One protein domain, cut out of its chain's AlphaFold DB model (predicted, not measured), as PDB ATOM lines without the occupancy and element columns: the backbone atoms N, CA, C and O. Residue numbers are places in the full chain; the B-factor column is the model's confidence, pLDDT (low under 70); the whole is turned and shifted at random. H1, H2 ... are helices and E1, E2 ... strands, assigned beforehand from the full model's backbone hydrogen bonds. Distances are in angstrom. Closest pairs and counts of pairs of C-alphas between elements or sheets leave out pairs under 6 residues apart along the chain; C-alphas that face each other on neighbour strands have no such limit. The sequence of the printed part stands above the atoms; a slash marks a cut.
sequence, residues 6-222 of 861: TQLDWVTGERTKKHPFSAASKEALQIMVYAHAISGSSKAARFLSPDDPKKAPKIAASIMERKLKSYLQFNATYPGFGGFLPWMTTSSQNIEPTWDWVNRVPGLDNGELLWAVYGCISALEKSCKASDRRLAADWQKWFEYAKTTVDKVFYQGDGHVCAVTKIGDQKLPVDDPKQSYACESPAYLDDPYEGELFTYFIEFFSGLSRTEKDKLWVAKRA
ATOM      1  N   THR A   6       2.650   3.567 -30.786       96.62
ATOM      2  CA  THR A   6       1.843   2.592 -30.049       96.62
ATOM      3  C   THR A   6       2.652   1.971 -28.931       96.62
ATOM      4  O   THR A   6       3.816   1.617 -29.115       96.62
ATOM      5  N   GLN A   7       2.003   1.813 -27.787       96.19
ATOM      6  CA  GLN A   7       2.543   1.087 -26.657       96.19
ATOM      7  C   GLN A   7       2.647  -0.403 -26.978       96.19
ATOM      8  O   GLN A   7       1.895  -0.936 -27.813       96.19
ATOM      9  N   LEU A   8       3.614  -1.043 -26.335       95.88
ATOM     10  CA  LEU A   8       3.875  -2.465 -26.386       95.88
ATOM     11  C   LEU A   8       3.586  -3.076 -25.019       95.88
ATOM     12  O   LEU A   8       3.965  -2.509 -24.000       95.88
ATOM     13  N   ASP A   9       2.973  -4.254 -25.016       93.44
ATOM     14  CA  ASP A   9       2.825  -5.064 -23.815       93.44
ATOM     15  C   ASP A   9       4.205  -5.317 -23.208       93.44
ATOM     16  O   ASP A   9       5.133  -5.776 -23.892       93.44
ATOM     17  N   TRP A  10       4.333  -5.031 -21.913       91.44
ATOM     18  CA  TRP A  10       5.606  -5.132 -21.217       91.44
ATOM     19  C   TRP A  10       6.243  -6.519 -21.338       91.44
ATOM     20  O   TRP A  10       7.470  -6.624 -21.392       91.44
ATOM     21  N   VAL A  11       5.461  -7.600 -21.373       90.88
ATOM     22  CA  VAL A  11       5.963  -8.980 -21.384       90.88
ATOM     23  C   VAL A  11       6.177  -9.478 -22.808       90.88
ATOM     24  O   VAL A  11       7.277  -9.945 -23.114       90.88
ATOM     25  N   THR A  12       5.159  -9.383 -23.663       92.69
ATOM     26  CA  THR A  12       5.136  -9.997 -24.999       92.69
ATOM     27  C   THR A  12       5.791  -9.126 -26.069       92.69
ATOM     28  O   THR A  12       6.273  -9.652 -27.071       92.69
ATOM     29  N   GLY A  13       5.835  -7.803 -25.872       93.25
ATOM     30  CA  GLY A  13       6.274  -6.848 -26.892       93.25
ATOM     31  C   GLY A  13       5.280  -6.678 -28.049       93.25
ATOM     32  O   GLY A  13       5.631  -6.087 -29.074       93.25
ATOM     33  N   GLU A  14       4.059  -7.205 -27.924       94.56
ATOM     34  CA  GLU A  14       2.974  -7.002 -28.887       94.56
ATOM     35  C   GLU A  14       2.303  -5.639 -28.689       94.56
ATOM     36  O   GLU A  14       2.330  -5.066 -27.608       94.56
ATOM     37  N   ARG A  15       1.677  -5.095 -29.737       94.81
ATOM     38  CA  ARG A  15       0.998  -3.788 -29.659       94.81
ATOM     39  C   ARG A  15      -0.228  -3.847 -28.752       94.81
ATOM     40  O   ARG A  15      -1.110  -4.668 -28.991       94.81
ATOM     41  N   THR A  16      -0.338  -2.899 -27.823       92.75
ATOM     42  CA  THR A  16      -1.494  -2.746 -26.925       92.75
ATOM     43  C   THR A  16      -2.311  -1.503 -27.282       92.75
ATOM     44  O   THR A  16      -3.299  -1.584 -28.018       92.75
ATOM     45  N   LYS A  17      -1.892  -0.332 -26.802       92.00
ATOM     46  CA  LYS A  17      -2.624   0.935 -26.911       92.00
ATOM     47  C   LYS A  17      -1.925   1.879 -27.886       92.00
ATOM     48  O   LYS A  17      -0.785   2.282 -27.685       92.00
ATOM     49  N   LYS A  18      -2.627   2.267 -28.951       93.50
ATOM     50  CA  LYS A  18      -2.142   3.287 -29.892       93.50
ATOM     51  C   LYS A  18      -2.207   4.663 -29.240       93.50
ATOM     52  O   LYS A  18      -3.185   4.952 -28.551       93.50
ATOM     53  N   HIS A  19      -1.248   5.530 -29.541       93.88
ATOM     54  CA  HIS A  19      -1.411   6.963 -29.317       93.88
ATOM     55  C   HIS A  19      -2.358   7.486 -30.402       93.88
ATOM     56  O   HIS A  19      -1.991   7.464 -31.576       93.88
ATOM     57  N   PRO A  20      -3.599   7.895 -30.072       95.00
ATOM     58  CA  PRO A  20      -4.605   8.234 -31.079       95.00
ATOM     59  C   PRO A  20      -4.363   9.605 -31.729       95.00
ATOM     60  O   PRO A  20      -5.205  10.060 -32.499       95.00
ATOM     61  N   PHE A  21      -3.247  10.256 -31.406       96.62
ATOM     62  CA  PHE A  21      -2.850  11.567 -31.894       96.62
ATOM     63  C   PHE A  21      -1.553  11.491 -32.703       96.62
ATOM     64  O   PHE A  21      -0.829  10.498 -32.641       96.62
ATOM     65  N   SER A  22      -1.258  12.534 -33.474       98.00
ATOM     66  CA  SER A  22       0.014  12.752 -34.165       98.00
ATOM     67  C   SER A  22       0.187  14.240 -34.490       98.00
ATOM     68  O   SER A  22      -0.683  15.044 -34.167       98.00
ATOM     69  N   ALA A  23       1.283  14.606 -35.146       98.06
ATOM     70  CA  ALA A  23       1.585  15.983 -35.531       98.06
ATOM     71  C   ALA A  23       2.283  16.032 -36.896       98.06
ATOM     72  O   ALA A  23       2.661  14.994 -37.453       98.06
ATOM     73  N   ALA A  24       2.458  17.243 -37.426       98.50
ATOM     74  CA  ALA A  24       3.140  17.483 -38.695       98.50
ATOM     75  C   ALA A  24       4.583  16.928 -38.717       98.50
ATOM     76  O   ALA A  24       4.993  16.378 -39.738       98.50
ATOM     77  N   SER A  25       5.280  16.922 -37.576       97.69
ATOM     78  CA  SER A  25       6.624  16.349 -37.407       97.69
ATOM     79  C   SER A  25       6.691  14.855 -37.755       97.69
ATOM     80  O   SER A  25       7.513  14.397 -38.554       97.69
ATOM     81  N   LYS A  26       5.740  14.062 -37.249       98.44
ATOM     82  CA  LYS A  26       5.653  12.622 -37.560       98.44
ATOM     83  C   LYS A  26       5.196  12.375 -38.998       98.44
ATOM     84  O   LYS A  26       5.657  11.429 -39.646       98.44
ATOM     85  N   GLU A  27       4.326  13.236 -39.527       98.69
ATOM     86  CA  GLU A  27       3.953  13.188 -40.943       98.69
ATOM     87  C   GLU A  27       5.176  13.431 -41.846       98.69
ATOM     88  O   GLU A  27       5.312  12.722 -42.848       98.69
ATOM     89  N   ALA A  28       6.084  14.345 -41.479       98.81
ATOM     90  CA  ALA A  28       7.320  14.629 -42.210       98.81
ATOM     91  C   ALA A  28       8.196  13.376 -42.357       98.81
ATOM     92  O   ALA A  28       8.516  12.977 -43.479       98.81
ATOM     93  N   LEU A  29       8.478  12.663 -41.257       98.75
ATOM     94  CA  LEU A  29       9.221  11.391 -41.276       98.75
ATOM     95  C   LEU A  29       8.622  10.364 -42.234       98.75
ATOM     96  O   LEU A  29       9.329   9.740 -43.033       98.75
ATOM     97  N   GLN A  30       7.304  10.184 -42.166       98.75
ATOM     98  CA  GLN A  30       6.608   9.249 -43.038       98.75
ATOM     99  C   GLN A  30       6.755   9.646 -44.513       98.75
ATOM    100  O   GLN A  30       7.033   8.796 -45.363       98.75
ATOM    101  N   ILE A  31       6.578  10.931 -44.817       98.88
ATOM    102  CA  ILE A  31       6.659  11.460 -46.180       98.88
ATOM    103  C   ILE A  31       8.088  11.357 -46.721       98.88
ATOM    104  O   ILE A  31       8.255  10.985 -47.882       98.88
ATOM    105  N   MET A  32       9.114  11.580 -45.898       98.88
ATOM    106  CA  MET A  32      10.513  11.412 -46.297       98.88
ATOM    107  C   MET A  32      10.822   9.972 -46.729       98.88
ATOM    108  O   MET A  32      11.398   9.750 -47.797       98.88
ATOM    109  N   VAL A  33      10.366   8.967 -45.970       98.75
ATOM    110  CA  VAL A  33      10.496   7.550 -46.370       98.75
ATOM    111  C   VAL A  33       9.762   7.280 -47.689       98.75
ATOM    112  O   VAL A  33      10.263   6.555 -48.556       98.75
ATOM    113  N   TYR A  34       8.583   7.873 -47.878       98.75
ATOM    114  CA  TYR A  34       7.806   7.723 -49.108       98.75
ATOM    115  C   TYR A  34       8.466   8.389 -50.312       98.75
ATOM    116  O   TYR A  34       8.459   7.792 -51.388       98.75
ATOM    117  N   ALA A  35       9.092   9.553 -50.147       98.62
ATOM    118  CA  ALA A  35       9.840  10.231 -51.203       98.62
ATOM    119  C   ALA A  35      10.972   9.340 -51.745       98.62
ATOM    120  O   ALA A  35      11.137   9.191 -52.962       98.62
ATOM    121  N   HIS A  36      11.689   8.650 -50.852       98.44
ATOM    122  CA  HIS A  36      12.695   7.648 -51.223       98.44
ATOM    123  C   HIS A  36      12.103   6.441 -51.943       98.44
ATOM    124  O   HIS A  36      12.633   6.002 -52.965       98.44
ATOM    125  N   ALA A  37      10.998   5.899 -51.432       97.94
ATOM    126  CA  ALA A  37      10.335   4.756 -52.051       97.94
ATOM    127  C   ALA A  37       9.808   5.085 -53.456       97.94
ATOM    128  O   ALA A  37       9.988   4.293 -54.377       97.94
ATOM    129  N   ILE A  38       9.209   6.265 -53.641       97.56
ATOM    130  CA  ILE A  38       8.748   6.779 -54.940       97.56
ATOM    131  C   ILE A  38       9.931   6.956 -55.899       97.56
ATOM    132  O   ILE A  38       9.820   6.604 -57.072       97.56
ATOM    133  N   SER A  39      11.083   7.402 -55.389       94.75
ATOM    134  CA  SER A  39      12.333   7.535 -56.152       94.75
ATOM    135  C   SER A  39      13.008   6.198 -56.497       94.75
ATOM    136  O   SER A  39      14.038   6.196 -57.166       94.75
ATOM    137  N   GLY A  40      12.451   5.061 -56.063       91.75
ATOM    138  CA  GLY A  40      12.973   3.727 -56.370       91.75
ATOM    139  C   GLY A  40      14.083   3.235 -55.437       91.75
ATOM    140  O   GLY A  40      14.788   2.292 -55.788       91.75
ATOM    141  N   SER A  41      14.246   3.830 -54.250       94.50
ATOM    142  CA  SER A  41      15.256   3.401 -53.273       94.50
ATOM    143  C   SER A  41      15.023   1.957 -52.810       94.50
ATOM    144  O   SER A  41      13.988   1.633 -52.223       94.50
ATOM    145  N   SER A  42      16.019   1.089 -53.013       92.56
ATOM    146  CA  SER A  42      15.982  -0.312 -52.565       92.56
ATOM    147  C   SER A  42      15.943  -0.438 -51.039       92.56
ATOM    148  O   SER A  42      15.284  -1.331 -50.510       92.56
ATOM    149  N   LYS A  43      16.579   0.492 -50.315       93.00
ATOM    150  CA  LYS A  43      16.538   0.570 -48.847       93.00
ATOM    151  C   LYS A  43      15.141   0.944 -48.343       93.00
ATOM    152  O   LYS A  43      14.625   0.295 -47.437       93.00
ATOM    153  N   ALA A  44      14.490   1.931 -48.961       94.81
ATOM    154  CA  ALA A  44      13.110   2.279 -48.617       94.81
ATOM    155  C   ALA A  44      12.136   1.155 -49.004       94.81
ATOM    156  O   ALA A  44      11.188   0.870 -48.274       94.81
ATOM    157  N   ALA A  45      12.402   0.451 -50.109       95.31
ATOM    158  CA  ALA A  45      11.641  -0.733 -50.490       95.31
ATOM    159  C   ALA A  45      11.817  -1.889 -49.494       95.31
ATOM    160  O   ALA A  45      10.834  -2.548 -49.163       95.31
ATOM    161  N   ARG A  46      13.025  -2.086 -48.949       95.25
ATOM    162  CA  ARG A  46      13.279  -3.048 -47.866       95.25
ATOM    163  C   ARG A  46      12.476  -2.720 -46.608       95.25
ATOM    164  O   ARG A  46      12.027  -3.642 -45.940       95.25
ATOM    165  N   PHE A  47      12.292  -1.440 -46.299       96.50
ATOM    166  CA  PHE A  47      11.474  -1.006 -45.167       96.50
ATOM    167  C   PHE A  47       9.968  -1.189 -45.428       96.50
ATOM    168  O   PHE A  47       9.264  -1.741 -44.588       96.50
ATOM    169  N   LEU A  48       9.461  -0.758 -46.589       96.38
ATOM    170  CA  LEU A  48       8.015  -0.724 -46.864       96.38
ATOM    171  C   LEU A  48       7.423  -2.030 -47.396       96.38
ATOM    172  O   LEU A  48       6.244  -2.299 -47.174       96.38
ATOM    173  N   SER A  49       8.181  -2.788 -48.183       96.69
ATOM    174  CA  SER A  49       7.685  -3.966 -48.900       96.69
ATOM    175  C   SER A  49       8.819  -4.976 -49.111       96.69
ATOM    176  O   SER A  49       9.192  -5.247 -50.255       96.69
ATOM    177  N   PRO A  50       9.408  -5.518 -48.023       93.12
ATOM    178  CA  PRO A  50      10.588  -6.381 -48.092       93.12
ATOM    179  C   PRO A  50      10.388  -7.634 -48.952       93.12
ATOM    180  O   PRO A  50      11.348  -8.077 -49.581       93.12
ATOM    181  N   ASP A  51       9.166  -8.168 -49.000       94.62
ATOM    182  CA  ASP A  51       8.828  -9.392 -49.740       94.62
ATOM    183  C   ASP A  51       8.530  -9.132 -51.224       94.62
ATOM    184  O   ASP A  51       8.624 -10.030 -52.057       94.62
ATOM    185  N   ASP A  52       8.172  -7.894 -51.575       95.06
ATOM    186  CA  ASP A  52       7.943  -7.473 -52.957       95.06
ATOM    187  C   ASP A  52       8.391  -6.014 -53.143       95.06
ATOM    188  O   ASP A  52       7.561  -5.091 -53.136       95.06
ATOM    189  N   PRO A  53       9.706  -5.772 -53.300       93.06
ATOM    190  CA  PRO A  53      10.259  -4.419 -53.365       93.06
ATOM    191  C   PRO A  53       9.653  -3.557 -54.482       93.06
ATOM    192  O   PRO A  53       9.564  -2.336 -54.351       93.06
ATOM    193  N   LYS A  54       9.159  -4.178 -55.564       93.62
ATOM    194  CA  LYS A  54       8.545  -3.479 -56.707       93.62
ATOM    195  C   LYS A  54       7.225  -2.791 -56.344       93.62
ATOM    196  O   LYS A  54       6.813  -1.859 -57.038       93.62
ATOM    197  N   LYS A  55       6.554  -3.209 -55.261       96.75
ATOM    198  CA  LYS A  55       5.321  -2.567 -54.772       96.75
ATOM    199  C   LYS A  55       5.573  -1.286 -53.979       96.75
ATOM    200  O   LYS A  55       4.657  -0.468 -53.904       96.75
ATOM    201  N   ALA A  56       6.773  -1.073 -53.436       97.56
ATOM    202  CA  ALA A  56       7.048   0.046 -52.532       97.56
ATOM    203  C   ALA A  56       6.696   1.435 -53.113       97.56
ATOM    204  O   ALA A  56       5.967   2.166 -52.438       97.56
ATOM    205  N   PRO A  57       7.060   1.789 -54.369       97.06
ATOM    206  CA  PRO A  57       6.666   3.078 -54.949       97.06
ATOM    207  C   PRO A  57       5.142   3.244 -55.043       97.06
ATOM    208  O   PRO A  57       4.602   4.318 -54.794       97.06
ATOM    209  N   LYS A  58       4.422   2.163 -55.381       96.75
ATOM    210  CA  LYS A  58       2.955   2.173 -55.508       96.75
ATOM    211  C   LYS A  58       2.272   2.319 -54.147       96.75
ATOM    212  O   LYS A  58       1.269   3.022 -54.051       96.75
ATOM    213  N   ILE A  59       2.799   1.658 -53.114       98.12
ATOM    214  CA  ILE A  59       2.309   1.778 -51.734       98.12
ATOM    215  C   ILE A  59       2.474   3.223 -51.260       98.12
ATOM    216  O   ILE A  59       1.492   3.835 -50.843       98.12
ATOM    217  N   ALA A  60       3.676   3.783 -51.404       98.38
ATOM    218  CA  ALA A  60       3.983   5.156 -51.018       98.38
ATOM    219  C   ALA A  60       3.073   6.178 -51.729       98.38
ATOM    220  O   ALA A  60       2.404   6.966 -51.061       98.38
ATOM    221  N   ALA A  61       2.956   6.114 -53.061       98.12
ATOM    222  CA  ALA A  61       2.098   7.025 -53.828       98.12
ATOM    223  C   ALA A  61       0.608   6.918 -53.440       98.12
ATOM    224  O   ALA A  61      -0.065   7.932 -53.276       98.12
ATOM    225  N   SER A  62       0.098   5.701 -53.224       98.31
ATOM    226  CA  SER A  62      -1.290   5.470 -52.784       98.31
ATOM    227  C   SER A  62      -1.578   6.081 -51.409       98.31
ATOM    228  O   SER A  62      -2.637   6.673 -51.186       98.31
ATOM    229  N   ILE A  63      -0.632   5.967 -50.471       98.62
ATOM    230  CA  ILE A  63      -0.777   6.563 -49.138       98.62
ATOM    231  C   ILE A  63      -0.695   8.090 -49.226       98.62
ATOM    232  O   ILE A  63      -1.518   8.765 -48.606       98.62
ATOM    233  N   MET A  64       0.219   8.635 -50.034       98.69
ATOM    234  CA  MET A  64       0.317  10.079 -50.284       98.69
ATOM    235  C   MET A  64      -0.974  10.657 -50.876       98.69
ATOM    236  O   MET A  64      -1.413  11.721 -50.452       98.69
ATOM    237  N   GLU A  65      -1.638   9.954 -51.796       98.62
ATOM    238  CA  GLU A  65      -2.934  10.387 -52.340       98.62
ATOM    239  C   GLU A  65      -4.025  10.452 -51.258       98.62
ATOM    240  O   GLU A  65      -4.789  11.414 -51.179       98.62
ATOM    241  N   ARG A  66      -4.102   9.436 -50.390       98.38
ATOM    242  CA  ARG A  66      -5.085   9.399 -49.292       98.38
ATOM    243  C   ARG A  66      -4.806  10.465 -48.239       98.38
ATOM    244  O   ARG A  66      -5.747  11.076 -47.743       98.38
ATOM    245  N   LYS A  67      -3.533  10.692 -47.922       98.38
ATOM    246  CA  LYS A  67      -3.094  11.722 -46.978       98.38
ATOM    247  C   LYS A  67      -3.508  13.113 -47.458       98.38
ATOM    248  O   LYS A  67      -4.129  13.841 -46.693       98.38
ATOM    249  N   LEU A  68      -3.289  13.425 -48.738       98.62
ATOM    250  CA  LEU A  68      -3.714  14.703 -49.311       98.62
ATOM    251  C   LEU A  68      -5.225  14.926 -49.164       98.62
ATOM    252  O   LEU A  68      -5.653  16.005 -48.773       98.62
ATOM    253  N   LYS A  69      -6.045  13.894 -49.403       98.19
ATOM    254  CA  LYS A  69      -7.505  13.987 -49.209       98.19
ATOM    255  C   LYS A  69      -7.867  14.330 -47.762       98.19
ATOM    256  O   LYS A  69      -8.713  15.193 -47.545       98.19
ATOM    257  N   SER A  70      -7.211  13.704 -46.784       98.25
ATOM    258  CA  SER A  70      -7.403  14.032 -45.365       98.25
ATOM    259  C   SER A  70      -6.976  15.467 -45.035       98.25
ATOM    260  O   SER A  70      -7.700  16.151 -44.319       98.25
ATOM    261  N   TYR A  71      -5.860  15.949 -45.594       98.50
ATOM    262  CA  TYR A  71      -5.380  17.324 -45.392       98.50
ATOM    263  C   TYR A  71      -6.361  18.353 -45.965       98.50
ATOM    264  O   TYR A  71      -6.689  19.340 -45.311       98.50
ATOM    265  N   LEU A  72      -6.876  18.110 -47.171       98.25
ATOM    266  CA  LEU A  72      -7.848  18.995 -47.811       98.25
ATOM    267  C   LEU A  72      -9.184  19.013 -47.057       98.25
ATOM    268  O   LEU A  72      -9.770  20.079 -46.886       98.25
ATOM    269  N   GLN A  73      -9.644  17.861 -46.560       98.12
ATOM    270  CA  GLN A  73     -10.847  17.785 -45.728       98.12
ATOM    271  C   GLN A  73     -10.668  18.527 -44.397       98.12
ATOM    272  O   GLN A  73     -11.583  19.229 -43.956       98.12
ATOM    273  N   PHE A  74      -9.498  18.397 -43.768       98.38
ATOM    274  CA  PHE A  74      -9.159  19.146 -42.561       98.38
ATOM    275  C   PHE A  74      -9.183  20.648 -42.824       98.38
ATOM    276  O   PHE A  74      -9.892  21.364 -42.128       98.38
ATOM    277  N   ASN A  75      -8.512  21.109 -43.881       98.06
ATOM    278  CA  ASN A  75      -8.494  22.520 -44.255       98.06
ATOM    279  C   ASN A  75      -9.895  23.066 -44.578       98.06
ATOM    280  O   ASN A  75     -10.208  24.198 -44.236       98.06
ATOM    281  N   ALA A  76     -10.766  22.266 -45.200       97.69
ATOM    282  CA  ALA A  76     -12.150  22.669 -45.452       97.69
ATOM    283  C   ALA A  76     -12.976  22.805 -44.160       97.69
ATOM    284  O   ALA A  76     -13.881  23.632 -44.090       97.69
ATOM    285  N   THR A  77     -12.678  21.989 -43.145       98.00
ATOM    286  CA  THR A  77     -13.400  21.980 -41.860       98.00
ATOM    287  C   THR A  77     -12.856  23.035 -40.893       98.00
ATOM    288  O   THR A  77     -13.616  23.638 -40.134       98.00
ATOM    289  N   TYR A  78     -11.544  23.266 -40.931       98.44
ATOM    290  CA  TYR A  78     -10.810  24.157 -40.040       98.44
ATOM    291  C   TYR A  78      -9.895  25.103 -40.843       98.44
ATOM    292  O   TYR A  78      -8.667  25.025 -40.748       98.44
ATOM    293  N   PRO A  79     -10.471  25.998 -41.666       98.44
ATOM    294  CA  PRO A  79      -9.703  26.846 -42.577       98.44
ATOM    295  C   PRO A  79      -8.824  27.879 -41.859       98.44
ATOM    296  O   PRO A  79      -7.879  28.386 -42.462       98.44
ATOM    297  N   GLY A  80      -9.082  28.165 -40.579       98.38
ATOM    298  CA  GLY A  80      -8.298  29.107 -39.778       98.38
ATOM    299  C   GLY A  80      -6.862  28.650 -39.532       98.38
ATOM    300  O   GLY A  80      -6.006  29.486 -39.257       98.38
ATOM    301  N   PHE A  81      -6.566  27.357 -39.708       98.69
ATOM    302  CA  PHE A  81      -5.193  26.846 -39.707       98.69
ATOM    303  C   PHE A  81      -4.404  27.203 -40.969       98.69
ATOM    304  O   PHE A  81      -3.212  26.938 -41.012       98.69
ATOM    305  N   GLY A  82      -5.028  27.755 -42.014       97.75
ATOM    306  CA  GLY A  82      -4.311  28.244 -43.193       97.75
ATOM    307  C   GLY A  82      -3.519  27.178 -43.953       97.75
ATOM    308  O   GLY A  82      -2.528  27.504 -44.593       97.75
ATOM    309  N   GLY A  83      -3.936  25.910 -43.893       97.00
ATOM    310  CA  GLY A  83      -3.266  24.793 -44.571       97.00
ATOM    311  C   GLY A  83      -2.211  24.073 -43.730       97.00
ATOM    312  O   GLY A  83      -1.747  23.010 -44.144       97.00
ATOM    313  N   PHE A  84      -1.889  24.601 -42.550       98.62
ATOM    314  CA  PHE A  84      -0.992  23.992 -41.569       98.62
ATOM    315  C   PHE A  84      -1.738  22.994 -40.677       98.62
ATOM    316  O   PHE A  84      -2.969  23.004 -40.601       98.62
ATOM    317  N   LEU A  85      -0.999  22.117 -40.002       98.62
ATOM    318  CA  LEU A  85      -1.576  21.114 -39.111       98.62
ATOM    319  C   LEU A  85      -1.229  21.400 -37.644       98.62
ATOM    320  O   LEU A  85      -0.055  21.617 -37.332       98.62
ATOM    321  N   PRO A  86      -2.210  21.362 -36.729       98.44
ATOM    322  CA  PRO A  86      -1.947  21.268 -35.301       98.44
ATOM    323  C   PRO A  86      -1.515  19.840 -34.937       98.44
ATOM    324  O   PRO A  86      -1.451  18.945 -35.787       98.44
ATOM    325  N   TRP A  87      -1.312  19.588 -33.646       98.12
ATOM    326  CA  TRP A  87      -1.429  18.219 -33.157       98.12
ATOM    327  C   TRP A  87      -2.877  17.760 -33.321       98.12
ATOM    328  O   TRP A  87      -3.831  18.474 -33.004       98.12
ATOM    329  N   MET A  88      -3.038  16.571 -33.883       97.56
ATOM    330  CA  MET A  88      -4.302  16.083 -34.413       97.56
ATOM    331  C   MET A  88      -4.626  14.696 -33.882       97.56
ATOM    332  O   MET A  88      -3.758  13.832 -33.801       97.56
ATOM    333  N   THR A  89      -5.898  14.457 -33.593       96.50
ATOM    334  CA  THR A  89      -6.449  13.115 -33.408       96.50
ATOM    335  C   THR A  89      -6.606  12.458 -34.779       96.50
ATOM    336  O   THR A  89      -7.209  13.031 -35.689       96.50
ATOM    337  N   THR A  90      -6.063  11.251 -34.944       93.38
ATOM    338  CA  THR A  90      -5.996  10.535 -36.235       93.38
ATOM    339  C   THR A  90      -6.650   9.154 -36.208       93.38
ATOM    340  O   THR A  90      -6.541   8.386 -37.166       93.38
ATOM    341  N   SER A  91      -7.356   8.831 -35.121       88.12
ATOM    342  CA  SER A  91      -8.087   7.571 -34.943       88.12
ATOM    343  C   SER A  91      -9.395   7.490 -35.743       88.12
ATOM    344  O   SER A  91      -9.883   6.388 -35.997       88.12
ATOM    345  N   SER A  92      -9.945   8.629 -36.171       89.19
ATOM    346  CA  SER A  92     -11.122   8.751 -37.039       89.19
ATOM    347  C   SER A  92     -10.750   9.052 -38.495       89.19
ATOM    348  O   SER A  92      -9.650   9.499 -38.806       89.19
ATOM    349  N   GLN A  93     -11.693   8.817 -39.417       87.44
ATOM    350  CA  GLN A  93     -11.510   9.102 -40.849       87.44
ATOM    351  C   GLN A  93     -11.235  10.592 -41.121       87.44
ATOM    352  O   GLN A  93     -10.425  10.922 -41.990       87.44
ATOM    353  N   ASN A  94     -11.919  11.468 -40.383       91.75
ATOM    354  CA  ASN A  94     -11.667  12.901 -40.374       91.75
ATOM    355  C   ASN A  94     -10.736  13.209 -39.208       91.75
ATOM    356  O   ASN A  94     -11.003  12.777 -38.086       91.75
ATOM    357  N   ILE A  95      -9.653  13.925 -39.492       95.81
ATOM    358  CA  ILE A  95      -8.727  14.396 -38.464       95.81
ATOM    359  C   ILE A  95      -9.266  15.671 -37.818       95.81
ATOM    360  O   ILE A  95      -9.908  16.489 -38.479       95.81
ATOM    361  N   GLU A  96      -8.994  15.835 -36.531       97.19
ATOM    362  CA  GLU A  96      -9.425  16.979 -35.722       97.19
ATOM    363  C   GLU A  96      -8.272  17.407 -34.812       97.19
ATOM    364  O   GLU A  96      -7.473  16.545 -34.443       97.19
ATOM    365  N   PRO A  97      -8.155  18.687 -34.424       97.81
ATOM    366  CA  PRO A  97      -7.163  19.090 -33.432       97.81
ATOM    367  C   PRO A  97      -7.375  18.307 -32.132       97.81
ATOM    368  O   PRO A  97      -8.517  18.033 -31.750       97.81
ATOM    369  N   THR A  98      -6.303  17.926 -31.440       97.50
ATOM    370  CA  THR A  98      -6.453  17.416 -30.071       97.50
ATOM    371  C   THR A  98      -7.019  18.520 -29.174       97.50
ATOM    372  O   THR A  98      -6.930  19.705 -29.499       97.50
ATOM    373  N   TRP A  99      -7.642  18.149 -28.053       96.31
ATOM    374  CA  TRP A  99      -8.352  19.100 -27.183       96.31
ATOM    375  C   TRP A  99      -7.469  20.271 -26.722       96.31
ATOM    376  O   TRP A  99      -7.950  21.392 -26.586       96.31
ATOM    377  N   ASP A 100      -6.180  20.011 -26.518       95.00
ATOM    378  CA  ASP A 100      -5.160  20.965 -26.105       95.00
ATOM    379  C   ASP A 100      -4.601  21.789 -27.269       95.00
ATOM    380  O   ASP A 100      -3.988  22.817 -27.014       95.00
ATOM    381  N   TRP A 101      -4.843  21.408 -28.526       97.94
ATOM    382  CA  TRP A 101      -4.390  22.122 -29.729       97.94
ATOM    383  C   TRP A 101      -5.525  22.739 -30.554       97.94
ATOM    384  O   TRP A 101      -5.311  23.234 -31.664       97.94
ATOM    385  N   VAL A 102      -6.741  22.779 -30.005       98.00
ATOM    386  CA  VAL A 102      -7.826  23.597 -30.555       98.00
ATOM    387  C   VAL A 102      -7.365  25.053 -30.608       98.00
ATOM    388  O   VAL A 102      -6.927  25.612 -29.604       98.00
ATOM    389  N   ASN A 103      -7.480  25.671 -31.785       98.38
ATOM    390  CA  ASN A 103      -7.040  27.039 -32.060       98.38
ATOM    391  C   ASN A 103      -5.538  27.300 -31.817       98.38
ATOM    392  O   ASN A 103      -5.155  28.440 -31.550       98.38
ATOM    393  N   ARG A 104      -4.674  26.281 -31.894       98.62
ATOM    394  CA  ARG A 104      -3.221  26.427 -31.705       98.62
ATOM    395  C   ARG A 104      -2.473  25.694 -32.803       98.62
ATOM    396  O   ARG A 104      -2.791  24.544 -33.089       98.62
ATOM    397  N   VAL A 105      -1.468  26.322 -33.404       98.56
ATOM    398  CA  VAL A 105      -0.683  25.700 -34.477       98.56
ATOM    399  C   VAL A 105       0.819  25.910 -34.270       98.56
ATOM    400  O   VAL A 105       1.239  27.052 -34.067       98.56
ATOM    401  N   PRO A 106       1.636  24.838 -34.282       98.50
ATOM    402  CA  PRO A 106       3.078  24.948 -34.104       98.50
ATOM    403  C   PRO A 106       3.775  25.244 -35.434       98.50
ATOM    404  O   PRO A 106       3.497  24.599 -36.447       98.50
ATOM    405  N   GLY A 107       4.707  26.196 -35.444       98.00
ATOM    406  CA  GLY A 107       5.500  26.494 -36.639       98.00
ATOM    407  C   GLY A 107       6.585  25.442 -36.902       98.00
ATOM    408  O   GLY A 107       6.794  25.061 -38.050       98.00
ATOM    409  N   LEU A 108       7.219  24.921 -35.842       98.06
ATOM    410  CA  LEU A 108       8.322  23.950 -35.923       98.06
ATOM    411  C   LEU A 108       7.916  22.688 -36.696       98.06
ATOM    412  O   LEU A 108       8.465  22.432 -37.765       98.06
ATOM    413  N   ASP A 109       6.893  21.966 -36.222       98.50
ATOM    414  CA  ASP A 109       6.421  20.724 -36.849       98.50
ATOM    415  C   ASP A 109       5.975  20.931 -38.307       98.50
ATOM    416  O   ASP A 109       6.104  20.048 -39.158       98.50
ATOM    417  N   ASN A 110       5.407  22.102 -38.613       98.75
ATOM    418  CA  ASN A 110       4.983  22.422 -39.972       98.75
ATOM    419  C   ASN A 110       6.174  22.739 -40.883       98.75
ATOM    420  O   ASN A 110       6.100  22.440 -42.071       98.75
ATOM    421  N   GLY A 111       7.278  23.277 -40.357       98.56
ATOM    422  CA  GLY A 111       8.525  23.460 -41.106       98.56
ATOM    423  C   GLY A 111       9.066  22.145 -41.649       98.56
ATOM    424  O   GLY A 111       9.340  22.048 -42.844       98.56
ATOM    425  N   GLU A 112       9.128  21.126 -40.796       98.75
ATOM    426  CA  GLU A 112       9.508  19.755 -41.164       98.75
ATOM    427  C   GLU A 112       8.552  19.181 -42.220       98.75
ATOM    428  O   GLU A 112       8.946  18.704 -43.282       98.75
ATOM    429  N   LEU A 113       7.240  19.298 -42.004       98.88
ATOM    430  CA  LEU A 113       6.263  18.783 -42.964       98.88
ATOM    431  C   LEU A 113       6.392  19.426 -44.354       98.88
ATOM    432  O   LEU A 113       6.277  18.730 -45.369       98.88
ATOM    433  N   LEU A 114       6.602  20.739 -44.420       98.81
ATOM    434  CA  LEU A 114       6.658  21.476 -45.682       98.81
ATOM    435  C   LEU A 114       7.843  21.028 -46.539       98.81
ATOM    436  O   LEU A 114       7.659  20.777 -47.732       98.81
ATOM    437  N   TRP A 115       9.030  20.874 -45.954       98.81
ATOM    438  CA  TRP A 115      10.219  20.454 -46.699       98.81
ATOM    439  C   TRP A 115      10.191  18.967 -47.066       98.81
ATOM    440  O   TRP A 115      10.530  18.619 -48.204       98.81
ATOM    441  N   ALA A 116       9.653  18.102 -46.205       98.88
ATOM    442  CA  ALA A 116       9.386  16.708 -46.548       98.88
ATOM    443  C   ALA A 116       8.418  16.585 -47.741       98.88
ATOM    444  O   ALA A 116       8.666  15.815 -48.677       98.88
ATOM    445  N   VAL A 117       7.331  17.371 -47.757       98.88
ATOM    446  CA  VAL A 117       6.395  17.437 -48.896       98.88
ATOM    447  C   VAL A 117       7.091  17.979 -50.140       98.88
ATOM    448  O   VAL A 117       6.942  17.393 -51.211       98.88
ATOM    449  N   TYR A 118       7.892  19.035 -50.017       98.88
ATOM    450  CA  TYR A 118       8.646  19.625 -51.124       98.88
ATOM    451  C   TYR A 118       9.602  18.611 -51.779       98.88
ATOM    452  O   TYR A 118       9.609  18.449 -53.005       98.88
ATOM    453  N   GLY A 119      10.343  17.843 -50.974       98.56
ATOM    454  CA  GLY A 119      11.182  16.738 -51.450       98.56
ATOM    455  C   GLY A 119      10.372  15.608 -52.097       98.56
ATOM    456  O   GLY A 119      10.769  15.066 -53.132       98.56
ATOM    457  N   CYS A 120       9.201  15.275 -51.547       98.75
ATOM    458  CA  CYS A 120       8.314  14.256 -52.111       98.75
ATOM    459  C   CYS A 120       7.687  14.685 -53.447       98.75
ATOM    460  O   CYS A 120       7.601  13.872 -54.370       98.75
ATOM    461  N   ILE A 121       7.325  15.962 -53.600       98.81
ATOM    462  CA  ILE A 121       6.900  16.536 -54.883       98.81
ATOM    463  C   ILE A 121       8.010  16.340 -55.922       98.81
ATOM    464  O   ILE A 121       7.735  15.806 -56.995       98.81
ATOM    465  N   SER A 122       9.270  16.647 -55.581       98.38
ATOM    466  CA  SER A 122      10.414  16.411 -56.481       98.38
ATOM    467  C   SER A 122      10.544  14.945 -56.913       98.38
ATOM    468  O   SER A 122      10.824  14.641 -58.078       98.38
ATOM    469  N   ALA A 123      10.334  14.009 -55.982       97.81
ATOM    470  CA  ALA A 123      10.354  12.577 -56.273       97.81
ATOM    471  C   ALA A 123       9.217  12.160 -57.224       97.81
ATOM    472  O   ALA A 123       9.450  11.424 -58.185       97.81
ATOM    473  N   LEU A 124       7.996  12.648 -56.981       98.19
ATOM    474  CA  LEU A 124       6.817  12.361 -57.802       98.19
ATOM    475  C   LEU A 124       6.925  12.965 -59.211       98.19
ATOM    476  O   LEU A 124       6.574  12.297 -60.184       98.19
ATOM    477  N   GLU A 125       7.445  14.188 -59.345       96.62
ATOM    478  CA  GLU A 125       7.663  14.868 -60.632       96.62
ATOM    479  C   GLU A 125       8.602  14.073 -61.547       96.62
ATOM    480  O   GLU A 125       8.358  13.964 -62.752       96.62
ATOM    481  N   LYS A 126       9.644  13.456 -60.973       92.50
ATOM    482  CA  LYS A 126      10.606  12.622 -61.710       92.50
ATOM    483  C   LYS A 126      10.039  11.251 -62.103       92.50
ATOM    484  O   LYS A 126      10.620  10.572 -62.950       92.50
ATOM    485  N   SER A 127       8.918  10.820 -61.522       88.44
ATOM    486  CA  SER A 127       8.311   9.534 -61.864       88.44
ATOM    487  C   SER A 127       7.850   9.507 -63.326       88.44
ATOM    488  O   SER A 127       7.187  10.418 -63.833       88.44
ATOM    489  N   CYS A 128       8.128   8.398 -64.015       82.50
ATOM    490  CA  CYS A 128       7.653   8.179 -65.381       82.50
ATOM    491  C   CYS A 128       6.121   8.017 -65.457       82.50
ATOM    492  O   CYS A 128       5.549   8.140 -66.543       82.50
ATOM    493  N   LYS A 129       5.430   7.785 -64.330       90.44
ATOM    494  CA  LYS A 129       3.981   7.547 -64.292       90.44
ATOM    495  C   LYS A 129       3.188   8.853 -64.294       90.44
ATOM    496  O   LYS A 129       3.343   9.705 -63.426       90.44
ATOM    497  N   ALA A 130       2.234   8.964 -65.217       92.56
ATOM    498  CA  ALA A 130       1.340  10.121 -65.294       92.56
ATOM    499  C   ALA A 130       0.420  10.279 -64.064       92.56
ATOM    500  O   ALA A 130      -0.050  11.378 -63.788       92.56
ATOM    501  N   SER A 131       0.115   9.198 -63.334       94.88
ATOM    502  CA  SER A 131      -0.591   9.274 -62.043       94.88
ATOM    503  C   SER A 131       0.229  10.014 -60.991       94.88
ATOM    504  O   SER A 131      -0.302  10.875 -60.304       94.88
ATOM    505  N   ASP A 132       1.523   9.718 -60.916       95.81
ATOM    506  CA  ASP A 132       2.418  10.250 -59.891       95.81
ATOM    507  C   ASP A 132       2.690  11.734 -60.154       95.81
ATOM    508  O   ASP A 132       2.618  12.540 -59.236       95.81
ATOM    509  N   ARG A 133       2.863  12.129 -61.424       97.06
ATOM    510  CA  ARG A 133       2.972  13.547 -61.806       97.06
ATOM    511  C   ARG A 133       1.698  14.350 -61.524       97.06
ATOM    512  O   ARG A 133       1.782  15.512 -61.145       97.06
ATOM    513  N   ARG A 134       0.512  13.743 -61.676       98.19
ATOM    514  CA  ARG A 134      -0.759  14.376 -61.271       98.19
ATOM    515  C   ARG A 134      -0.833  14.546 -59.756       98.19
ATOM    516  O   ARG A 134      -1.156  15.630 -59.291       98.19
ATOM    517  N   LEU A 135      -0.455  13.509 -59.009       98.44
ATOM    518  CA  LEU A 135      -0.372  13.574 -57.554       98.44
ATOM    519  C   LEU A 135       0.624  14.649 -57.087       98.44
ATOM    520  O   LEU A 135       0.327  15.364 -56.134       98.44
ATOM    521  N   ALA A 136       1.760  14.809 -57.774       98.62
ATOM    522  CA  ALA A 136       2.714  15.888 -57.516       98.62
ATOM    523  C   ALA A 136       2.057  17.266 -57.655       98.62
ATOM    524  O   ALA A 136       2.172  18.093 -56.758       98.62
ATOM    525  N   ALA A 137       1.316  17.491 -58.747       98.50
ATOM    526  CA  ALA A 137       0.615  18.749 -58.987       98.50
ATOM    527  C   ALA A 137      -0.460  19.039 -57.926       98.50
ATOM    528  O   ALA A 137      -0.654  20.190 -57.543       98.50
ATOM    529  N   ASP A 138      -1.154  18.015 -57.426       98.62
ATOM    530  CA  ASP A 138      -2.155  18.194 -56.373       98.62
ATOM    531  C   ASP A 138      -1.516  18.496 -55.008       98.62
ATOM    532  O   ASP A 138      -1.998  19.377 -54.294       98.62
ATOM    533  N   TRP A 139      -0.390  17.857 -54.670       98.75
ATOM    534  CA  TRP A 139       0.409  18.232 -53.493       98.75
ATOM    535  C   TRP A 139       1.012  19.632 -53.623       98.75
ATOM    536  O   TRP A 139       1.030  20.378 -52.647       98.75
ATOM    537  N   GLN A 140       1.437  20.024 -54.828       98.56
ATOM    538  CA  GLN A 140       1.922  21.375 -55.098       98.56
ATOM    539  C   GLN A 140       0.831  22.416 -54.821       98.56
ATOM    540  O   GLN A 140       1.135  23.438 -54.225       98.56
ATOM    541  N   LYS A 141      -0.445  22.164 -55.151       98.62
ATOM    542  CA  LYS A 141      -1.548  23.093 -54.813       98.62
ATOM    543  C   LYS A 141      -1.720  23.288 -53.307       98.62
ATOM    544  O   LYS A 141      -1.940  24.413 -52.868       98.62
ATOM    545  N   TRP A 142      -1.629  22.211 -52.521       98.50
ATOM    546  CA  TRP A 142      -1.648  22.320 -51.057       98.50
ATOM    547  C   TRP A 142      -0.453  23.144 -50.556       98.50
ATOM    548  O   TRP A 142      -0.631  24.046 -49.742       98.50
ATOM    549  N   PHE A 143       0.737  22.889 -51.108       98.44
ATOM    550  CA  PHE A 143       1.953  23.626 -50.776       98.44
ATOM    551  C   PHE A 143       1.832  25.120 -51.119       98.44
ATOM    552  O   PHE A 143       2.157  25.956 -50.285       98.44
ATOM    553  N   GLU A 144       1.300  25.475 -52.297       98.19
ATOM    554  CA  GLU A 144       1.056  26.872 -52.689       98.19
ATOM    555  C   GLU A 144       0.095  27.585 -51.733       98.19
ATOM    556  O   GLU A 144       0.333  28.737 -51.384       98.19
ATOM    557  N   TYR A 145      -0.964  26.916 -51.264       98.12
ATOM    558  CA  TYR A 145      -1.880  27.520 -50.296       98.12
ATOM    559  C   TYR A 145      -1.164  27.867 -48.983       98.12
ATOM    560  O   TYR A 145      -1.312  28.989 -48.501       98.12
ATOM    561  N   ALA A 146      -0.307  26.980 -48.468       97.88
ATOM    562  CA  ALA A 146       0.487  27.259 -47.271       97.88
ATOM    563  C   ALA A 146       1.415  28.480 -47.445       97.88
ATOM    564  O   ALA A 146       1.594  29.260 -46.512       97.88
ATOM    565  N   LYS A 147       1.963  28.712 -48.649       97.81
ATOM    566  CA  LYS A 147       2.764  29.922 -48.928       97.81
ATOM    567  C   LYS A 147       1.958  31.208 -48.749       97.81
ATOM    568  O   LYS A 147       2.483  32.195 -48.249       97.81
ATOM    569  N   THR A 148       0.690  31.199 -49.159       97.12
ATOM    570  CA  THR A 148      -0.172  32.397 -49.138       97.12
ATOM    571  C   THR A 148      -0.667  32.801 -47.751       97.12
ATOM    572  O   THR A 148      -1.183  33.905 -47.588       97.12
ATOM    573  N   THR A 149      -0.545  31.913 -46.766       97.94
ATOM    574  CA  THR A 149      -1.078  32.100 -45.411       97.94
ATOM    575  C   THR A 149       0.020  32.213 -44.355       97.94
ATOM    576  O   THR A 149      -0.256  32.675 -43.249       97.94
ATOM    577  N   VAL A 150       1.258  31.805 -44.664       98.00
ATOM    578  CA  VAL A 150       2.341  31.666 -43.676       98.00
ATOM    579  C   VAL A 150       2.664  32.954 -42.923       98.00
ATOM    580  O   VAL A 150       2.838  32.930 -41.705       98.00
ATOM    581  N   ASP A 151       2.728  34.083 -43.623       94.75
ATOM    582  CA  ASP A 151       3.049  35.382 -43.037       94.75
ATOM    583  C   ASP A 151       1.931  35.860 -42.109       94.75
ATOM    584  O   ASP A 151       2.207  36.252 -40.979       94.75
ATOM    585  N   LYS A 152       0.668  35.735 -42.528       95.81
ATOM    586  CA  LYS A 152      -0.498  36.091 -41.701       95.81
ATOM    587  C   LYS A 152      -0.607  35.250 -40.433       95.81
ATOM    588  O   LYS A 152      -0.976  35.774 -39.386       95.81
ATOM    589  N   VAL A 153      -0.325  33.951 -40.533       97.94
ATOM    590  CA  VAL A 153      -0.510  33.017 -39.415       97.94
ATOM    591  C   VAL A 153       0.659  33.089 -38.427       97.94
ATOM    592  O   VAL A 153       0.431  33.025 -37.222       97.94
ATOM    593  N   PHE A 154       1.906  33.230 -38.883       98.12
ATOM    594  CA  PHE A 154       3.071  33.038 -38.005       98.12
ATOM    595  C   PHE A 154       3.972  34.255 -37.817       98.12
ATOM    596  O   PHE A 154       4.733  34.276 -36.848       98.12
ATOM    597  N   TYR A 155       3.932  35.254 -38.699       97.44
ATOM    598  CA  TYR A 155       4.837  36.397 -38.610       97.44
ATOM    599  C   TYR A 155       4.213  37.541 -37.808       97.44
ATOM    600  O   TYR A 155       3.128  38.012 -38.133       97.44
ATOM    601  N   GLN A 156       4.904  38.013 -36.768       94.44
ATOM    602  CA  GLN A 156       4.435  39.124 -35.920       94.44
ATOM    603  C   GLN A 156       5.189  40.437 -36.166       94.44
ATOM    604  O   GLN A 156       5.000  41.406 -35.434       94.44
ATOM    605  N   GLY A 157       6.035  40.487 -37.198       94.25
ATOM    606  CA  GLY A 157       6.917  41.623 -37.447       94.25
ATOM    607  C   GLY A 157       8.241  41.523 -36.697       94.25
ATOM    608  O   GLY A 157       8.431  40.707 -35.795       94.25
ATOM    609  N   ASP A 158       9.187  42.359 -37.110       93.31
ATOM    610  CA  ASP A 158      10.498  42.508 -36.470       93.31
ATOM    611  C   ASP A 158      11.339  41.224 -36.388       93.31
ATOM    612  O   ASP A 158      12.181  41.061 -35.510       93.31
ATOM    613  N   GLY A 159      11.149  40.316 -37.347       94.38
ATOM    614  CA  GLY A 159      11.866  39.037 -37.389       94.38
ATOM    615  C   GLY A 159      11.295  37.970 -36.451       94.38
ATOM    616  O   GLY A 159      11.820  36.859 -36.417       94.38
ATOM    617  N   HIS A 160      10.212  38.267 -35.728       96.12
ATOM    618  CA  HIS A 160       9.575  37.328 -34.813       96.12
ATOM    619  C   HIS A 160       8.597  36.404 -35.544       96.12
ATOM    620  O   HIS A 160       7.593  36.837 -36.119       96.12
ATOM    621  N   VAL A 161       8.890  35.108 -35.475       97.94
ATOM    622  CA  VAL A 161       8.056  34.023 -36.003       97.94
ATOM    623  C   VAL A 161       7.548  33.208 -34.825       97.94
ATOM    624  O   VAL A 161       8.358  32.715 -34.044       97.94
ATOM    625  N   CYS A 162       6.234  33.063 -34.672       98.00
ATOM    626  CA  CYS A 162       5.659  32.343 -33.538       98.00
ATOM    627  C   CYS A 162       6.110  30.880 -33.503       98.00
ATOM    628  O   CYS A 162       5.945  30.158 -34.487       98.00
ATOM    629  N   ALA A 163       6.597  30.417 -32.347       97.38
ATOM    630  CA  ALA A 163       6.778  28.984 -32.118       97.38
ATOM    631  C   ALA A 163       5.422  28.260 -32.116       97.38
ATOM    632  O   ALA A 163       5.251  27.240 -32.785       97.38
ATOM    633  N   VAL A 164       4.438  28.849 -31.428       98.50
ATOM    634  CA  VAL A 164       3.028  28.452 -31.467       98.50
ATOM    635  C   VAL A 164       2.171  29.689 -31.711       98.50
ATOM    636  O   VAL A 164       2.250  30.668 -30.963       98.50
ATOM    637  N   THR A 165       1.333  29.636 -32.741       98.50
ATOM    638  CA  THR A 165       0.323  30.660 -33.018       98.50
ATOM    639  C   THR A 165      -0.998  30.271 -32.367       98.50
ATOM    640  O   THR A 165      -1.520  29.180 -32.604       98.50
ATOM    641  N   LYS A 166      -1.583  31.204 -31.613       98.25
ATOM    642  CA  LYS A 166      -2.979  31.181 -31.182       98.25
ATOM    643  C   LYS A 166      -3.868  31.767 -32.277       98.25
ATOM    644  O   LYS A 166      -3.648  32.886 -32.741       98.25
ATOM    645  N   ILE A 167      -4.887  31.007 -32.651       98.56
ATOM    646  CA  ILE A 167      -5.884  31.339 -33.668       98.56
ATOM    647  C   ILE A 167      -7.133  31.875 -32.954       98.56
ATOM    648  O   ILE A 167      -7.505  31.371 -31.895       98.56
ATOM    649  N   GLY A 168      -7.782  32.903 -33.502       97.88
ATOM    650  CA  GLY A 168      -9.024  33.445 -32.942       97.88
ATOM    651  C   GLY A 168     -10.148  32.408 -32.964       97.88
ATOM    652  O   GLY A 168     -10.709  32.066 -31.922       97.88
ATOM    653  N   ASP A 169     -10.429  31.868 -34.151       97.88
ATOM    654  CA  ASP A 169     -11.344  30.739 -34.349       97.88
ATOM    655  C   ASP A 169     -10.898  29.904 -35.555       97.88
ATOM    656  O   ASP A 169     -10.939  30.361 -36.696       97.88
ATOM    657  N   GLN A 170     -10.500  28.654 -35.327       98.06
ATOM    658  CA  GLN A 170     -10.056  27.726 -36.368       98.06
ATOM    659  C   GLN A 170     -11.107  27.446 -37.458       98.06
ATOM    660  O   GLN A 170     -10.750  26.950 -38.526       98.06
ATOM    661  N   LYS A 171     -12.395  27.726 -37.212       98.06
ATOM    662  CA  LYS A 171     -13.477  27.543 -38.195       98.06
ATOM    663  C   LYS A 171     -13.651  28.735 -39.132       98.06
ATOM    664  O   LYS A 171     -14.292  28.585 -40.171       98.06
ATOM    665  N   LEU A 172     -13.103  29.899 -38.789       98.25
ATOM    666  CA  LEU A 172     -13.137  31.071 -39.659       98.25
ATOM    667  C   LEU A 172     -11.991  31.010 -40.679       98.25
ATOM    668  O   LEU A 172     -10.871  30.659 -40.303       98.25
ATOM    669  N   PRO A 173     -12.226  31.350 -41.960       98.06
ATOM    670  CA  PRO A 173     -11.154  31.484 -42.945       98.06
ATOM    671  C   PRO A 173     -10.048  32.450 -42.500       98.06
ATOM    672  O   PRO A 173     -10.304  33.368 -41.724       98.06
ATOM    673  N   VAL A 174      -8.834  32.274 -43.033       97.75
ATOM    674  CA  VAL A 174      -7.663  33.116 -42.698       97.75
ATOM    675  C   VAL A 174      -7.933  34.608 -42.913       97.75
ATOM    676  O   VAL A 174      -7.512  35.431 -42.108       97.75
ATOM    677  N   ASP A 175      -8.672  34.944 -43.972       96.00
ATOM    678  CA  ASP A 175      -8.986  36.323 -44.361       96.00
ATOM    679  C   ASP A 175     -10.322  36.842 -43.800       96.00
ATOM    680  O   ASP A 175     -10.790  37.910 -44.202       96.00
ATOM    681  N   ASP A 176     -10.974  36.098 -42.900       97.75
ATOM    682  CA  ASP A 176     -12.202  36.577 -42.264       97.75
ATOM    683  C   ASP A 176     -11.898  37.809 -41.385       97.75
ATOM    684  O   ASP A 176     -10.974  37.763 -40.575       97.75
ATOM    685  N   PRO A 177     -12.676  38.906 -41.469       96.62
ATOM    686  CA  PRO A 177     -12.439  40.106 -40.661       96.62
ATOM    687  C   PRO A 177     -12.478  39.893 -39.139       96.62
ATOM    688  O   PRO A 177     -12.020  40.757 -38.395       96.62
ATOM    689  N   LYS A 178     -13.074  38.792 -38.661       97.19
ATOM    690  CA  LYS A 178     -13.110  38.415 -37.238       97.19
ATOM    691  C   LYS A 178     -11.959  37.489 -36.838       97.19
ATOM    692  O   LYS A 178     -11.843  37.167 -35.656       97.19
ATOM    693  N   GLN A 179     -11.155  37.031 -37.794       98.06
ATOM    694  CA  GLN A 179     -10.005  36.183 -37.530       98.06
ATOM    695  C   GLN A 179      -8.861  36.996 -36.913       98.06
ATOM    696  O   GLN A 179      -8.679  38.178 -37.203       98.06
ATOM    697  N   SER A 180      -8.070  36.348 -36.059       97.69
ATOM    698  CA  SER A 180      -6.877  36.945 -35.458       97.69
ATOM    699  C   SER A 180      -5.797  35.897 -35.228       97.69
ATOM    700  O   SER A 180      -6.115  34.769 -34.851       97.69
ATOM    701  N   TYR A 181      -4.537  36.300 -35.358       98.25
ATOM    702  CA  TYR A 181      -3.371  35.462 -35.090       98.25
ATOM    703  C   TYR A 181      -2.416  36.191 -34.151       98.25
ATOM    704  O   TYR A 181      -2.094  37.357 -34.373       98.25
ATOM    705  N   ALA A 182      -1.966  35.508 -33.103       97.31
ATOM    706  CA  ALA A 182      -0.976  36.032 -32.167       97.31
ATOM    707  C   ALA A 182      -0.072  34.902 -31.680       97.31
ATOM    708  O   ALA A 182      -0.530  33.767 -31.542       97.31
ATOM    709  N   CYS A 183       1.191  35.196 -31.367       97.19
ATOM    710  CA  CYS A 183       2.020  34.206 -30.687       97.19
ATOM    711  C   CYS A 183       1.430  33.906 -29.307       97.19
ATOM    712  O   CYS A 183       1.021  34.813 -28.579       97.19
ATOM    713  N   GLU A 184       1.386  32.631 -28.938       95.50
ATOM    714  CA  GLU A 184       0.879  32.206 -27.632       95.50
ATOM    715  C   GLU A 184       1.748  32.704 -26.470       95.50
ATOM    716  O   GLU A 184       1.255  32.984 -25.378       95.50
ATOM    717  N   SER A 185       3.049  32.806 -26.713       92.88
ATOM    718  CA  SER A 185       4.060  33.197 -25.741       92.88
ATOM    719  C   SER A 185       5.150  34.014 -26.450       92.88
ATOM    720  O   SER A 185       5.183  34.042 -27.684       92.88
ATOM    721  N   PRO A 186       6.071  34.669 -25.718       89.06
ATOM    722  CA  PRO A 186       7.233  35.328 -26.320       89.06
ATOM    723  C   PRO A 186       8.301  34.331 -26.826       89.06
ATOM    724  O   PRO A 186       9.466  34.694 -26.955       89.06
ATOM    725  N   ALA A 187       7.936  33.065 -27.067       90.12
ATOM    726  CA  ALA A 187       8.801  32.074 -27.691       90.12
ATOM    727  C   ALA A 187       8.667  32.143 -29.218       90.12
ATOM    728  O   ALA A 187       7.576  31.987 -29.780       90.12
ATOM    729  N   TYR A 188       9.798  32.345 -29.885       96.81
ATOM    730  CA  TYR A 188       9.888  32.478 -31.334       96.81
ATOM    731  C   TYR A 188      10.742  31.358 -31.933       96.81
ATOM    732  O   TYR A 188      11.516  30.719 -31.228       96.81
ATOM    733  N   LEU A 189      10.616  31.130 -33.241       97.25
ATOM    734  CA  LEU A 189      11.493  30.230 -34.006       97.25
ATOM    735  C   LEU A 189      12.790  30.940 -34.418       97.25
ATOM    736  O   LEU A 189      13.115  31.089 -35.598       97.25
ATOM    737  N   ASP A 190      13.524  31.420 -33.425       96.06
ATOM    738  CA  ASP A 190      14.703  32.278 -33.554       96.06
ATOM    739  C   ASP A 190      16.013  31.557 -33.177       96.06
ATOM    740  O   ASP A 190      17.044  32.197 -33.021       96.06
ATOM    741  N   ASP A 191      16.006  30.232 -33.045       96.69
ATOM    742  CA  ASP A 191      17.188  29.407 -32.766       96.69
ATOM    743  C   ASP A 191      17.594  28.545 -33.982       96.69
ATOM    744  O   ASP A 191      16.827  28.438 -34.947       96.69
ATOM    745  N   PRO A 192      18.814  27.979 -34.018       96.38
ATOM    746  CA  PRO A 192      19.289  27.224 -35.175       96.38
ATOM    747  C   PRO A 192      18.820  25.760 -35.193       96.38
ATOM    748  O   PRO A 192      19.383  24.970 -35.943       96.38
ATOM    749  N   TYR A 193      17.820  25.355 -34.413       97.12
ATOM    750  CA  TYR A 193      17.408  23.949 -34.359       97.12
ATOM    751  C   TYR A 193      16.372  23.642 -35.459       97.12
ATOM    752  O   TYR A 193      16.448  24.160 -36.579       97.12
ATOM    753  N   GLU A 194      15.393  22.788 -35.192       96.88
ATOM    754  CA  GLU A 194      14.421  22.298 -36.176       96.88
ATOM    755  C   GLU A 194      13.558  23.436 -36.744       96.88
ATOM    756  O   GLU A 194      13.273  23.481 -37.944       96.88
ATOM    757  N   GLY A 195      13.228  24.430 -35.910       97.44
ATOM    758  CA  GLY A 195      12.437  25.606 -36.286       97.44
ATOM    759  C   GLY A 195      13.047  26.465 -37.403       97.44
ATOM    760  O   GLY A 195      12.335  27.223 -38.068       97.44
ATOM    761  N   GLU A 196      14.349  26.332 -37.675       98.31
ATOM    762  CA  GLU A 196      15.011  27.012 -38.793       98.31
ATOM    763  C   GLU A 196      14.474  26.574 -40.164       98.31
ATOM    764  O   GLU A 196      14.445  27.378 -41.100       98.31
ATOM    765  N   LEU A 197      13.945  25.351 -40.278       98.62
ATOM    766  CA  LEU A 197      13.229  24.897 -41.473       98.62
ATOM    767  C   LEU A 197      12.060  25.826 -41.822       98.62
ATOM    768  O   LEU A 197      11.881  26.206 -42.982       98.62
ATOM    769  N   PHE A 198      11.298  26.246 -40.812       98.50
ATOM    770  CA  PHE A 198      10.175  27.159 -40.999       98.50
ATOM    771  C   PHE A 198      10.642  28.583 -41.329       98.50
ATOM    772  O   PHE A 198      10.018  29.268 -42.139       98.50
ATOM    773  N   THR A 199      11.790  29.009 -40.784       97.94
ATOM    774  CA  THR A 199      12.425  30.281 -41.176       97.94
ATOM    775  C   THR A 199      12.741  30.296 -42.672       97.94
ATOM    776  O   THR A 199      12.366  31.246 -43.355       97.94
ATOM    777  N   TYR A 200      13.372  29.245 -43.205       98.50
ATOM    778  CA  TYR A 200      13.662  29.159 -44.641       98.50
ATOM    779  C   TYR A 200      12.394  29.103 -45.498       98.50
ATOM    780  O   TYR A 200      12.367  29.662 -46.593       98.50
ATOM    781  N   PHE A 201      11.322  28.473 -45.011       98.56
ATOM    782  CA  PHE A 201      10.044  28.492 -45.718       98.56
ATOM    783  C   PHE A 201       9.488  29.924 -45.833       98.56
ATOM    784  O   PHE A 201       9.087  30.343 -46.919       98.56
ATOM    785  N   ILE A 202       9.535  30.712 -44.753       98.19
ATOM    786  CA  ILE A 202       9.153  32.133 -44.781       98.19
ATOM    787  C   ILE A 202      10.097  32.934 -45.690       98.19
ATOM    788  O   ILE A 202       9.618  33.706 -46.523       98.19
ATOM    789  N   GLU A 203      11.414  32.747 -45.578       97.75
ATOM    790  CA  GLU A 203      12.421  33.428 -46.406       97.75
ATOM    791  C   GLU A 203      12.112  33.281 -47.899       97.75
ATOM    792  O   GLU A 203      12.043  34.275 -48.626       97.75
ATOM    793  N   PHE A 204      11.863  32.057 -48.363       98.12
ATOM    794  CA  PHE A 204      11.698  31.801 -49.790       98.12
ATOM    795  C   PHE A 204      10.283  32.033 -50.299       98.12
ATOM    796  O   PHE A 204      10.116  32.441 -51.449       98.12
ATOM    797  N   PHE A 205       9.264  31.794 -49.474       97.75
ATOM    798  CA  PHE A 205       7.897  31.671 -49.979       97.75
ATOM    799  C   PHE A 205       6.888  32.667 -49.406       97.75
ATOM    800  O   PHE A 205       5.791  32.766 -49.952       97.75
ATOM    801  N   SER A 206       7.231  33.428 -48.362       96.25
ATOM    802  CA  SER A 206       6.338  34.478 -47.855       96.25
ATOM    803  C   SER A 206       6.330  35.731 -48.737       96.25
ATOM    804  O   SER A 206       7.300  36.030 -49.447       96.25
ATOM    805  N   GLY A 207       5.258  36.519 -48.611       94.31
ATOM    806  CA  GLY A 207       5.120  37.847 -49.217       94.31
ATOM    807  C   GLY A 207       5.880  38.966 -48.493       94.31
ATOM    808  O   GLY A 207       5.686  40.137 -48.819       94.31
ATOM    809  N   LEU A 208       6.729  38.641 -47.509       96.06
ATOM    810  CA  LEU A 208       7.452  39.635 -46.719       96.06
ATOM    811  C   LEU A 208       8.439  40.445 -47.567       96.06
ATOM    812  O   LEU A 208       9.077  39.940 -48.495       96.06
ATOM    813  N   SER A 209       8.608  41.718 -47.202       96.56
ATOM    814  CA  SER A 209       9.627  42.572 -47.815       96.56
ATOM    815  C   SER A 209      11.036  42.060 -47.499       96.56
ATOM    816  O   SER A 209      11.260  41.407 -46.480       96.56
ATOM    817  N   ARG A 210      12.023  42.417 -48.330       94.88
ATOM    818  CA  ARG A 210      13.433  42.070 -48.083       94.88
ATOM    819  C   ARG A 210      13.920  42.541 -46.708       94.88
ATOM    820  O   ARG A 210      14.642  41.815 -46.044       94.88
ATOM    821  N   THR A 211      13.482  43.721 -46.268       96.31
ATOM    822  CA  THR A 211      13.824  44.257 -44.946       96.31
ATOM    823  C   THR A 211      13.283  43.378 -43.822       96.31
ATOM    824  O   THR A 211      14.011  43.096 -42.878       96.31
ATOM    825  N   GLU A 212      12.043  42.901 -43.930       96.50
ATOM    826  CA  GLU A 212      11.458  41.998 -42.928       96.50
ATOM    827  C   GLU A 212      12.129  40.613 -42.942       96.50
ATOM    828  O   GLU A 212      12.347  40.032 -41.879       96.50
ATOM    829  N   LYS A 213      12.530  40.120 -44.122       96.75
ATOM    830  CA  LYS A 213      13.310  38.880 -44.277       96.75
ATOM    831  C   LYS A 213      14.701  38.983 -43.647       96.75
ATOM    832  O   LYS A 213      15.101  38.109 -42.885       96.75
ATOM    833  N   ASP A 214      15.404  40.098 -43.846       96.00
ATOM    834  CA  ASP A 214      16.700  40.343 -43.199       96.00
ATOM    835  C   ASP A 214      16.590  40.325 -41.661       96.00
ATOM    836  O   ASP A 214      17.494  39.825 -40.982       96.00
ATOM    837  N   LYS A 215      15.471  40.810 -41.097       97.44
ATOM    838  CA  LYS A 215      15.227  40.770 -39.645       97.44
ATOM    839  C   LYS A 215      15.091  39.345 -39.097       97.44
ATOM    840  O   LYS A 215      15.529  39.123 -37.970       97.44
ATOM    841  N   LEU A 216      14.579  38.381 -39.875       97.44
ATOM    842  CA  LEU A 216      14.541  36.962 -39.473       97.44
ATOM    843  C   LEU A 216      15.947  36.476 -39.103       97.44
ATOM    844  O   LEU A 216      16.182  35.944 -38.020       97.44
ATOM    845  N   TRP A 217      16.918  36.735 -39.981       96.81
ATOM    846  CA  TRP A 217      18.304  36.308 -39.789       96.81
ATOM    847  C   TRP A 217      19.030  37.103 -38.704       96.81
ATOM    848  O   TRP A 217      19.956  36.586 -38.083       96.81
ATOM    849  N   VAL A 218      18.624  38.350 -38.441       95.50
ATOM    850  CA  VAL A 218      19.129  39.118 -37.292       95.50
ATOM    851  C   VAL A 218      18.679  38.490 -35.974       95.50
ATOM    852  O   VAL A 218      19.528  38.286 -35.108       95.50
ATOM    853  N   ALA A 219      17.393  38.144 -35.842       94.19
ATOM    854  CA  ALA A 219      16.868  37.473 -34.653       94.19
ATOM    855  C   ALA A 219      17.583  36.132 -34.420       94.19
ATOM    856  O   ALA A 219      18.089  35.880 -33.327       94.19
ATOM    857  N   LYS A 220      17.750  35.329 -35.480       94.12
ATOM    858  CA  LYS A 220      18.407  34.016 -35.390       94.12
ATOM    859  C   LYS A 220      19.876  34.061 -35.024       94.12
ATOM    860  O   LYS A 220      20.352  33.261 -34.218       94.12
ATOM    861  N   ARG A 221      20.618  35.024 -35.574       94.25
ATOM    862  CA  ARG A 221      22.051  35.163 -35.293       94.25
ATOM    863  C   ARG A 221      22.336  35.374 -33.806       94.25
ATOM    864  O   ARG A 221      23.402  34.982 -33.351       94.25
ATOM    865  N   ALA A 222      21.404  35.958 -33.049       92.62
ATOM    866  CA  ALA A 222      21.562  36.145 -31.607       92.62
ATOM    867  C   ALA A 222      21.622  34.820 -30.826       92.62
ATOM    868  O   ALA A 222      22.222  34.784 -29.753       92.62
TER     869      ALA A 222
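What this domain is: This is residues 6 to 222 of the 861 residues of the protein "Acyl-CoA dehydrogenase" of Cordyceps javanica (UniProt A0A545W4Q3). Four long helices, H1, H3, H4 and H5, make an up-and-down bundle, each running against the one before it in the chain. A small sheet of three strands and the helical hairpin H6 and H7 lie at one end of it, short H2 lies at the other end, and the strand hairpin E1 and E2 lies well off the bundle. The printed part has 217 residues, with named elements in the order E1 E2 H1 H2 H3 E3 H4 H5 E4 E5 H6 H7, and is mostly helix. The sheets, E3 - E4 - E5 and E1 - E2, are antiparallel. The whole is compact, with a radius of gyration of the C-alphas of 18.4 A and spans of 53 by 43 by 35 A.

Where its parts are: The larger sheet holds E3, residues 104 to 106, E4, residues 164 to 167, and E5, residues 181 to 183. H4, residues 107 to 126, is 29.1 A long, and H5, residues 130 to 154, is 35.7 A long. H1, residues 24 to 38, measures 20.2 A, and H3, residues 53 to 77, 37.3 A. H2 is residues 42 to 48, H6 196 to 205 and H7 210 to 221. E1, residues 6 to 8, begins at C-alpha 6 (1.843, 2.592, -30.049); E2 is residues 15 to 18. H7 ends at C-alpha 221 (22.051, 35.163, -35.293).

How they stand to each other: In the sheet, N 105 and O 165 are 3.0 A apart, and N 166 and O 182 of the hairpin E4 and E5 2.8 A, both within hydrogen-bond range. H5 only grazes this sheet, with residues 152 to 154. H4 and H5, a helical hairpin, touch at a shallow tilt of 25 degrees, opposite ways, closest at the C-alphas of Ile 121 and Ala 136, 5.0 A. H1 touches H4 at a shallow tilt of 14 degrees, the same way; the C-alphas of Ala 28 and Leu 113 are closest, 4.4 A. H3, with residues 61 to 72 alone, touches H5, closest at the C-alphas of Glu 65 and Leu 135, 6.6 A. H6 touches H4, closest at the C-alphas of Gly 111 and Phe 198, 4.1 A. H2 touches H1, closest at the C-alphas of Ala 37 and Ala 44, 5.1 A. H6 and H7 only just touch, with 3 pairs of C-alphas within 8 A, the closest being those of Glu 203 and Lys 213, 5.9 A. In the hairpin E1 and E2, N 7 and O 17 are 2.8 A apart, within hydrogen-bond range. Every O i to N i+4 pair is within range in H1, H2, H4 and H6; H3 and H5 have 19 of 21 each, H7 7 of 8.

The domain as a whole: The C-alphas farthest apart, those of Val 11 and Thr 211, are 58.7 A apart. The printed part has no cut. The links H3 to E3, E4 to E5 and E5 to H6 are long. No printed residue is under 70 in pLDDT.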